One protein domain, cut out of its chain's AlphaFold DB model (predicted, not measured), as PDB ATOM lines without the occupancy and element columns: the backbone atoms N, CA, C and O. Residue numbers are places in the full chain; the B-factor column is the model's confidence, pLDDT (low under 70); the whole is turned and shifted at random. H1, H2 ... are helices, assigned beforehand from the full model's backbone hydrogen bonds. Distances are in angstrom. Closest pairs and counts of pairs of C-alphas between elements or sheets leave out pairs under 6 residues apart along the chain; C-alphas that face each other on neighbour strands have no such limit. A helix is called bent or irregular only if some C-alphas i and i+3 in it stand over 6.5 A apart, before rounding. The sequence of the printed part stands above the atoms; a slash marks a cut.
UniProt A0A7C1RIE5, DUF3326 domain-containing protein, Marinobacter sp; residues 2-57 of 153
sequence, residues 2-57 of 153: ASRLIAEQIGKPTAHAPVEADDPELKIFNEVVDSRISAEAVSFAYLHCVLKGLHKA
ATOM      1  N   ALA A   2     -21.835  51.508  21.919       84.44
ATOM      2  CA  ALA A   2     -23.196  51.793  22.402       84.44
ATOM      3  C   ALA A   2     -23.285  53.009  23.346       84.44
ATOM      4  O   ALA A   2     -24.029  53.939  23.061       84.44
ATOM      5  N   SER A   3     -22.464  53.062  24.403       86.88
ATOM      6  CA  SER A   3     -22.464  54.184  25.356       86.88
ATOM      7  C   SER A   3     -22.205  55.531  24.671       86.88
ATOM      8  O   SER A   3     -22.922  56.490  24.921       86.88
ATOM      9  N   ARG A   4     -21.259  55.591  23.718       85.00
ATOM     10  CA  ARG A   4     -20.991  56.810  22.930       85.00
ATOM     11  C   ARG A   4     -22.239  57.282  22.182       85.00
ATOM     12  O   ARG A   4     -22.594  58.446  22.289       85.00
ATOM     13  N   LEU A   5     -22.907  56.378  21.462       90.25
ATOM     14  CA  LEU A   5     -24.100  56.718  20.683       90.25
ATOM     15  C   LEU A   5     -25.250  57.180  21.585       90.25
ATOM     16  O   LEU A   5     -25.940  58.138  21.256       90.25
ATOM     17  N   ILE A   6     -25.436  56.539  22.743       93.06
ATOM     18  CA  ILE A   6     -26.451  56.956  23.716       93.06
ATOM     19  C   ILE A   6     -26.115  58.349  24.254       93.06
ATOM     20  O   ILE A   6     -26.987  59.214  24.241       93.06
ATOM     21  N   ALA A   7     -24.867  58.588  24.672       91.62
ATOM     22  CA  ALA A   7     -24.418  59.886  25.175       91.62
ATOM     23  C   ALA A   7     -24.624  61.012  24.153       91.62
ATOM     24  O   ALA A   7     -25.099  62.084  24.524       91.62
ATOM     25  N   GLU A   8     -24.318  60.751  22.879       89.12
ATOM     26  CA  GLU A   8     -24.549  61.682  21.769       89.12
ATOM     27  C   GLU A   8     -26.041  62.003  21.589       89.12
ATOM     28  O   GLU A   8     -26.387  63.161  21.382       89.12
ATOM     29  N   GLN A   9     -26.931  61.013  21.717       93.69
ATOM     30  CA  GLN A   9     -28.376  61.225  21.561       93.69
ATOM     31  C   GLN A   9     -29.012  61.974  22.736       93.69
ATOM     32  O   GLN A   9     -29.893  62.806  22.533       93.69
ATOM     33  N   ILE A  10     -28.595  61.682  23.972       93.06
ATOM     34  CA  ILE A  10     -29.239  62.247  25.172       93.06
ATOM     35  C   ILE A  10     -28.515  63.475  25.737       93.06
ATOM     36  O   ILE A  10     -29.008  64.077  26.691       93.06
ATOM     37  N   GLY A  11     -27.335  63.817  25.209       90.00
ATOM     38  CA  GLY A  11     -26.520  64.941  25.677       90.00
ATOM     39  C   GLY A  11     -26.048  64.798  27.127       90.00
ATOM     40  O   GLY A  11     -25.899  65.791  27.837       90.00
ATOM     41  N   LYS A  12     -25.866  63.565  27.616       90.75
ATOM     42  CA  LYS A  12     -25.440  63.285  28.997       90.75
ATOM     43  C   LYS A  12     -24.324  62.248  29.020       90.75
ATOM     44  O   LYS A  12     -24.312  61.361  28.169       90.75
ATOM     45  N   PRO A  13     -23.421  62.308  30.015       91.00
ATOM     46  CA  PRO A  13     -22.455  61.248  30.234       91.00
ATOM     47  C   PRO A  13     -23.171  59.915  30.427       91.00
ATOM     48  O   PRO A  13     -24.188  59.829  31.117       91.00
ATOM     49  N   THR A  14     -22.616  58.872  29.832       91.50
ATOM     50  CA  THR A  14     -23.102  57.504  29.985       91.50
ATOM     51  C   THR A  14     -21.962  56.630  30.454       91.50
ATOM     52  O   THR A  14     -20.835  56.774  29.978       91.50
ATOM     53  N   ALA A  15     -22.270  55.677  31.316       88.75
ATOM     54  CA  ALA A  15     -21.361  54.616  31.693       88.75
ATOM     55  C   ALA A  15     -22.098  53.281  31.578       88.75
ATOM     56  O   ALA A  15     -23.324  53.230  31.651       88.75
ATOM     57  N   HIS A  16     -21.338  52.216  31.383       82.06
ATOM     58  CA  HIS A  16     -21.835  50.848  31.420       82.06
ATOM     59  C   HIS A  16     -21.135  50.090  32.547       82.06
ATOM     60  O   HIS A  16     -19.950  50.324  32.807       82.06
ATOM     61  N   ALA A  17     -21.878  49.202  33.199       77.75
ATOM     62  CA  ALA A  17     -21.299  48.144  34.009       77.75
ATOM     63  C   ALA A  17     -20.515  47.163  33.114       77.75
ATOM     64  O   ALA A  17     -20.765  47.128  31.901       77.75
ATOM     65  N   PRO A  18     -19.577  46.382  33.677       72.19
ATOM     66  CA  PRO A  18     -18.992  45.246  32.977       72.19
ATOM     67  C   PRO A  18     -20.103  44.377  32.382       72.19
ATOM     68  O   PRO A  18     -21.080  44.058  33.057       72.19
ATOM     69  N   VAL A  19     -19.980  44.063  31.096       65.12
ATOM     70  CA  VAL A  19     -20.927  43.187  30.400       65.12
ATOM     71  C   VAL A  19     -20.589  41.745  30.767       65.12
ATOM     72  O   VAL A  19     -19.409  41.424  30.886       65.12
ATOM     73  N   GLU A  20     -21.622  40.912  30.922       57.41
ATOM     74  CA  GLU A  20     -21.626  39.460  31.174       57.41
ATOM     75  C   GLU A  20     -20.837  38.647  30.122       57.41
ATOM     76  O   GLU A  20     -21.372  37.781  29.430       57.41
ATOM     77  N   ALA A  21     -19.553  38.931  29.936       52.84
ATOM     78  CA  ALA A  21     -18.680  38.141  29.087       52.84
ATOM     79  C   ALA A  21     -18.324  36.859  29.850       52.84
ATOM     80  O   ALA A  21     -17.307  36.782  30.529       52.84
ATOM     81  N   ASP A  22     -19.240  35.893  29.788       57.16
ATOM     82  CA  ASP A  22     -19.137  34.509  30.262       57.16
ATOM     83  C   ASP A  22     -18.853  34.251  31.744       57.16
ATOM     84  O   ASP A  22     -18.826  33.087  32.144       57.16
ATOM     85  N   ASP A  23     -18.759  35.287  32.573       65.00
ATOM     86  CA  ASP A  23     -18.610  35.133  34.018       65.00
ATOM     87  C   ASP A  23     -19.883  34.516  34.644       65.00
ATOM     88  O   ASP A  23     -20.952  35.142  34.611       65.00
ATOM     89  N   PRO A  24     -19.815  33.290  35.205       65.44
ATOM     90  CA  PRO A  24     -20.952  32.652  35.861       65.44
ATOM     91  C   PRO A  24     -21.494  33.468  37.041       65.44
ATOM     92  O   PRO A  24     -22.686  33.378  37.331       65.44
ATOM     93  N   GLU A  25     -20.654  34.282  37.688       63.75
ATOM     94  CA  GLU A  25     -21.048  35.140  38.810       63.75
ATOM     95  C   GLU A  25     -21.900  36.339  38.360       63.75
ATOM     96  O   GLU A  25     -22.686  36.872  39.142       63.75
ATOM     97  N   LEU A  26     -21.817  36.739  37.085       62.53
ATOM     98  CA  LEU A  26     -22.601  37.847  36.531       62.53
ATOM     99  C   LEU A  26     -23.936  37.400  35.904       62.53
ATOM    100  O   LEU A  26     -24.796  38.242  35.670       62.53
ATOM    101  N   LYS A  27     -24.172  36.092  35.702       63.28
ATOM    102  CA  LYS A  27     -25.416  35.536  35.105       63.28
ATOM    103  C   LYS A  27     -26.596  35.394  36.086       63.28
ATOM    104  O   LYS A  27     -27.624  34.806  35.748       63.28
ATOM    105  N   ILE A  28     -26.463  35.923  37.302       63.03
ATOM    106  CA  ILE A  28     -27.410  35.738  38.418       63.03
ATOM    107  C   ILE A  28     -28.623  36.703  38.314       63.03
ATOM    108  O   ILE A  28     -29.623  36.536  39.006       63.03
ATOM    109  N   PHE A  29     -28.596  37.685  37.404       63.66
ATOM    110  CA  PHE A  29     -29.565  38.799  37.332       63.66
ATOM    111  C   PHE A  29     -30.837  38.563  36.511       63.66
ATOM    112  O   PHE A  29     -31.508  39.522  36.134       63.66
ATOM    113  N   ASN A  30     -31.207  37.313  36.246       66.88
ATOM    114  CA  ASN A  30     -32.371  37.016  35.403       66.88
ATOM    115  C   ASN A  30     -33.692  36.868  36.176       66.88
ATOM    116  O   ASN A  30     -34.740  36.676  35.559       66.88
ATOM    117  N   GLU A  31     -33.671  36.982  37.506       74.81
ATOM    118  CA  GLU A  31     -34.845  36.771  38.359       74.81
ATOM    119  C   GLU A  31     -35.082  37.932  39.336       74.81
ATOM    120  O   GLU A  31     -34.161  38.635  39.759       74.81
ATOM    121  N   VAL A  32     -36.349  38.143  39.708       83.56
ATOM    122  CA  VAL A  32     -36.728  39.131  40.726       83.56
ATOM    123  C   VAL A  32     -36.333  38.601  42.103       83.56
ATOM    124  O   VAL A  32     -36.821  37.559  42.534       83.56
ATOM    125  N   VAL A  33     -35.486  39.346  42.811       85.06
ATOM    126  CA  VAL A  33     -35.022  38.996  44.160       85.06
ATOM    127  C   VAL A  33     -35.855  39.662  45.261       85.06
ATOM    128  O   VAL A  33     -36.486  40.700  45.048       85.06
ATOM    129  N   ASP A  34     -35.833  39.091  46.469       90.94
ATOM    130  CA  ASP A  34     -36.437  39.702  47.662       90.94
ATOM    131  C   ASP A  34     -35.809  41.080  47.946       90.94
ATOM    132  O   ASP A  34     -34.595  41.273  47.832       90.94
ATOM    133  N   SER A  35     -36.626  42.058  48.354       90.06
ATOM    134  CA  SER A  35     -36.166  43.429  48.601       90.06
ATOM    135  C   SER A  35     -35.010  43.507  49.604       90.06
ATOM    136  O   SER A  35     -34.163  44.391  49.476       90.06
ATOM    137  N   ARG A  36     -34.925  42.569  50.558       90.44
ATOM    138  CA  ARG A  36     -33.863  42.507  51.577       90.44
ATOM    139  C   ARG A  36     -32.481  42.195  51.004       90.44
ATOM    140  O   ARG A  36     -31.496  42.578  51.621       90.44
ATOM    141  N   ILE A  37     -32.409  41.545  49.840       86.31
ATOM    142  CA  ILE A  37     -31.146  41.184  49.169       86.31
ATOM    143  C   ILE A  37     -30.883  42.015  47.904       86.31
ATOM    144  O   ILE A  37     -29.849  41.866  47.260       86.31
ATOM    145  N   SER A  38     -31.793  42.930  47.556       85.31
ATOM    146  CA  SER A  38     -31.706  43.747  46.337       85.31
ATOM    147  C   SER A  38     -30.408  44.558  46.222       85.31
ATOM    148  O   SER A  38     -29.839  44.651  45.137       85.31
ATOM    149  N   ALA A  39     -29.910  45.114  47.331       85.50
ATOM    150  CA  ALA A  39     -28.677  45.903  47.347       85.50
ATOM    151  C   ALA A  39     -27.427  45.052  47.067       85.50
ATOM    152  O   ALA A  39     -26.531  45.483  46.341       85.50
ATOM    153  N   GLU A  40     -27.379  43.836  47.612       83.00
ATOM    154  CA  GLU A  40     -26.296  42.881  47.365       83.00
ATOM    155  C   GLU A  40     -26.326  42.403  45.915       83.00
ATOM    156  O   GLU A  40     -25.308  42.459  45.232       83.00
ATOM    157  N   ALA A  41     -27.516  42.071  45.409       81.19
ATOM    158  CA  ALA A  41     -27.721  41.714  44.015       81.19
ATOM    159  C   ALA A  41     -27.172  42.828  43.094       81.19
ATOM    160  O   ALA A  41     -26.220  42.631  42.349       81.19
ATOM    161  N   VAL A  42     -27.657  44.063  43.212       79.56
ATOM    162  CA  VAL A  42     -27.207  45.181  42.357       79.56
ATOM    163  C   VAL A  42     -25.693  45.476  42.463       79.56
ATOM    164  O   VAL A  42     -25.101  46.045  41.537       79.56
ATOM    165  N   SER A  43     -25.039  45.072  43.557       80.69
ATOM    166  CA  SER A  43     -23.599  45.257  43.756       80.69
ATOM    167  C   SER A  43     -22.728  44.378  42.852       80.69
ATOM    168  O   SER A  43     -21.650  44.837  42.475       80.69
ATOM    169  N   PHE A  44     -23.173  43.179  42.459       77.19
ATOM    170  CA  PHE A  44     -22.396  42.285  41.577       77.19
ATOM    171  C   PHE A  44     -22.179  42.875  40.182       77.19
ATOM    172  O   PHE A  44     -21.112  42.725  39.602       77.19
ATOM    173  N   ALA A  45     -23.146  43.639  39.671       74.75
ATOM    174  CA  ALA A  45     -22.986  44.388  38.424       74.75
ATOM    175  C   ALA A  45     -22.098  45.641  38.590       74.75
ATOM    176  O   ALA A  45     -22.037  46.493  37.705       74.75
ATOM    177  N   TYR A  46     -21.453  45.815  39.748       81.62
ATOM    178  CA  TYR A  46     -20.633  46.974  40.090       81.62
ATOM    179  C   TYR A  46     -21.379  48.316  39.946       81.62
ATOM    180  O   TYR A  46     -20.764  49.373  39.775       81.62
ATOM    181  N   LEU A  47     -22.717  48.321  40.052       83.44
ATOM    182  CA  LEU A  47     -23.521  49.517  39.776       83.44
ATOM    183  C   LEU A  47     -23.134  50.686  40.693       83.44
ATOM    184  O   LEU A  47     -23.097  51.837  40.258       83.44
ATOM    185  N   HIS A  48     -22.768  50.404  41.945       85.19
ATOM    186  CA  HIS A  48     -22.308  51.426  42.882       85.19
ATOM    187  C   HIS A  48     -21.079  52.191  42.380       85.19
ATOM    188  O   HIS A  48     -21.038  53.419  42.497       85.19
ATOM    189  N   CYS A  49     -20.082  51.508  41.803       85.25
ATOM    190  CA  CYS A  49     -18.893  52.194  41.300       85.25
ATOM    191  C   CYS A  49     -19.199  52.972  40.017       85.25
ATOM    192  O   CYS A  49     -18.695  54.084  39.854       85.25
ATOM    193  N   VAL A  50     -20.084  52.445  39.163       89.25
ATOM    194  CA  VAL A  50     -20.575  53.132  37.960       89.25
ATOM    195  C   VAL A  50     -21.283  54.434  38.336       89.25
ATOM    196  O   VAL A  50     -20.913  55.494  37.835       89.25
ATOM    197  N   LEU A  51     -22.243  54.393  39.266       88.75
ATOM    198  CA  LEU A  51     -22.978  55.576  39.726       88.75
ATOM    199  C   LEU A  51     -22.059  56.594  40.409       88.75
ATOM    200  O   LEU A  51     -22.161  57.794  40.151       88.75
ATOM    201  N   LYS A  52     -21.120  56.129  41.242       90.75
ATOM    202  CA  LYS A  52     -20.118  56.989  41.889       90.75
ATOM    203  C   LYS A  52     -19.216  57.684  40.865       90.75
ATOM    204  O   LYS A  52     -18.919  58.866  41.030       90.75
ATOM    205  N   GLY A  53     -18.785  56.969  39.826       90.31
ATOM    206  CA  GLY A  53     -18.008  57.531  38.724       90.31
ATOM    207  C   GLY A  53     -18.820  58.547  37.924       90.31
ATOM    208  O   GLY A  53     -18.368  59.668  37.715       90.31
ATOM    209  N   LEU A  54     -20.056  58.192  37.567       91.25
ATOM    210  CA  LEU A  54     -20.956  59.042  36.794       91.25
ATOM    211  C   LEU A  54     -21.311  60.343  37.527       91.25
ATOM    212  O   LEU A  54     -21.381  61.395  36.902       91.25
ATOM    213  N   HIS A  55     -21.454  60.299  38.856       92.94
ATOM    214  CA  HIS A  55     -21.678  61.488  39.684       92.94
ATOM    215  C   HIS A  55     -20.559  62.535  39.546       92.94
ATOM    216  O   HIS A  55     -20.822  63.733  39.644       92.94
ATOM    217  N   LYS A  56     -19.319  62.091  39.304       91.94
ATOM    218  CA  LYS A  56     -18.147  62.957  39.103       91.94
ATOM    219  C   LYS A  56     -17.739  63.096  37.634       91.94
ATOM    220  O   LYS A  56     -16.729  63.740  37.357       91.94
ATOM    221  N   ALA A  57     -18.477  62.489  36.706       90.88
ATOM    222  CA  ALA A  57     -18.125  62.527  35.296       90.88
ATOM    223  C   ALA A  57     -18.234  63.964  34.754       90.88
ATOM    224  O   ALA A  57     -19.175  64.685  35.110       90.88
TER     225      ALA A  57
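What this domain is: This is residues 2 to 57 of the 153 residues of the protein "DUF3326 domain-containing protein" of Marinobacter sp (UniProt A0A7C1RIE5). Three short helices are strung along a chain that runs out and folds back in an open loop: H1 is at one end of the long axis, a long stretch without a named element, residues 11 to 34, runs to the other end, and H2 and then H3 lead back. H2 and H3 make a corner across a tight turn but do not clearly pack on each other, and H1 is apart from both. The printed part has 56 residues, with three named helices in the order H1, H2, H3 and no named strand; the class is all helix, with 28 residues in the helices. The whole is loose, with a radius of gyration of the C-alphas of 13.4 A, and its C-alphas span 35 by 24 by 17 A along the three main axes.

How they stand to each other: H1, residues 2 to 10, touches no helix. It is apart from H2, residues 35 to 44, which follows it in the chain after a long link of 24 residues. H1 is also apart from H3, residues 47 to 55. H2 and H3 are close but not clearly touching, with 1 pair of C-alphas within 8 A; the closest C-alphas of the two are those of Val 42 and His 48, 8.0 A apart. Their centres are 15.5 A apart. Their lines stand at 71 degrees, only just about perpendicular, and the line of H2 is a rough one. In H1 and H3 every O i to N i+4 pair is within hydrogen-bond range. In H2 this holds for 3 of 6 such pairs, while 5 of its 7 O i to N i+3 pairs are within range.

Where its parts are: H1 begins at Ala 2, with its C-alpha at (-23.196, 51.793, 22.402), and ends at Ile 10, 12.4 A from first to last C-alpha. H2 begins at Ser 35, with its C-alpha at (-36.166, 43.429, 48.601), and ends at Phe 44; it is the longest helix, with 10 residues and 15.5 A. H2 is irregular: C-alphas 36 and 39 are 7.5 A apart, against about 5 A in a regular helix. H3 runs from Leu 47 to His 55, whose C-alpha is at (-21.678, 61.488, 39.684), and measures 12.1 A.

The domain as a whole: The two C-alphas farthest apart are those of Glu 8 and Arg 36, at 36.6 A. The first and last printed C-alphas, of Ala 2 and Ala 57, are 17.5 A apart. The printed part has no cut. The link from H1 to H2 is long and the link from H2 to H3, 2 residues, is tight. The mean pLDDT of the printed part is 81.2; residues 19 to 30, which lie in the long link, are under 70, the model's low-confidence stretch.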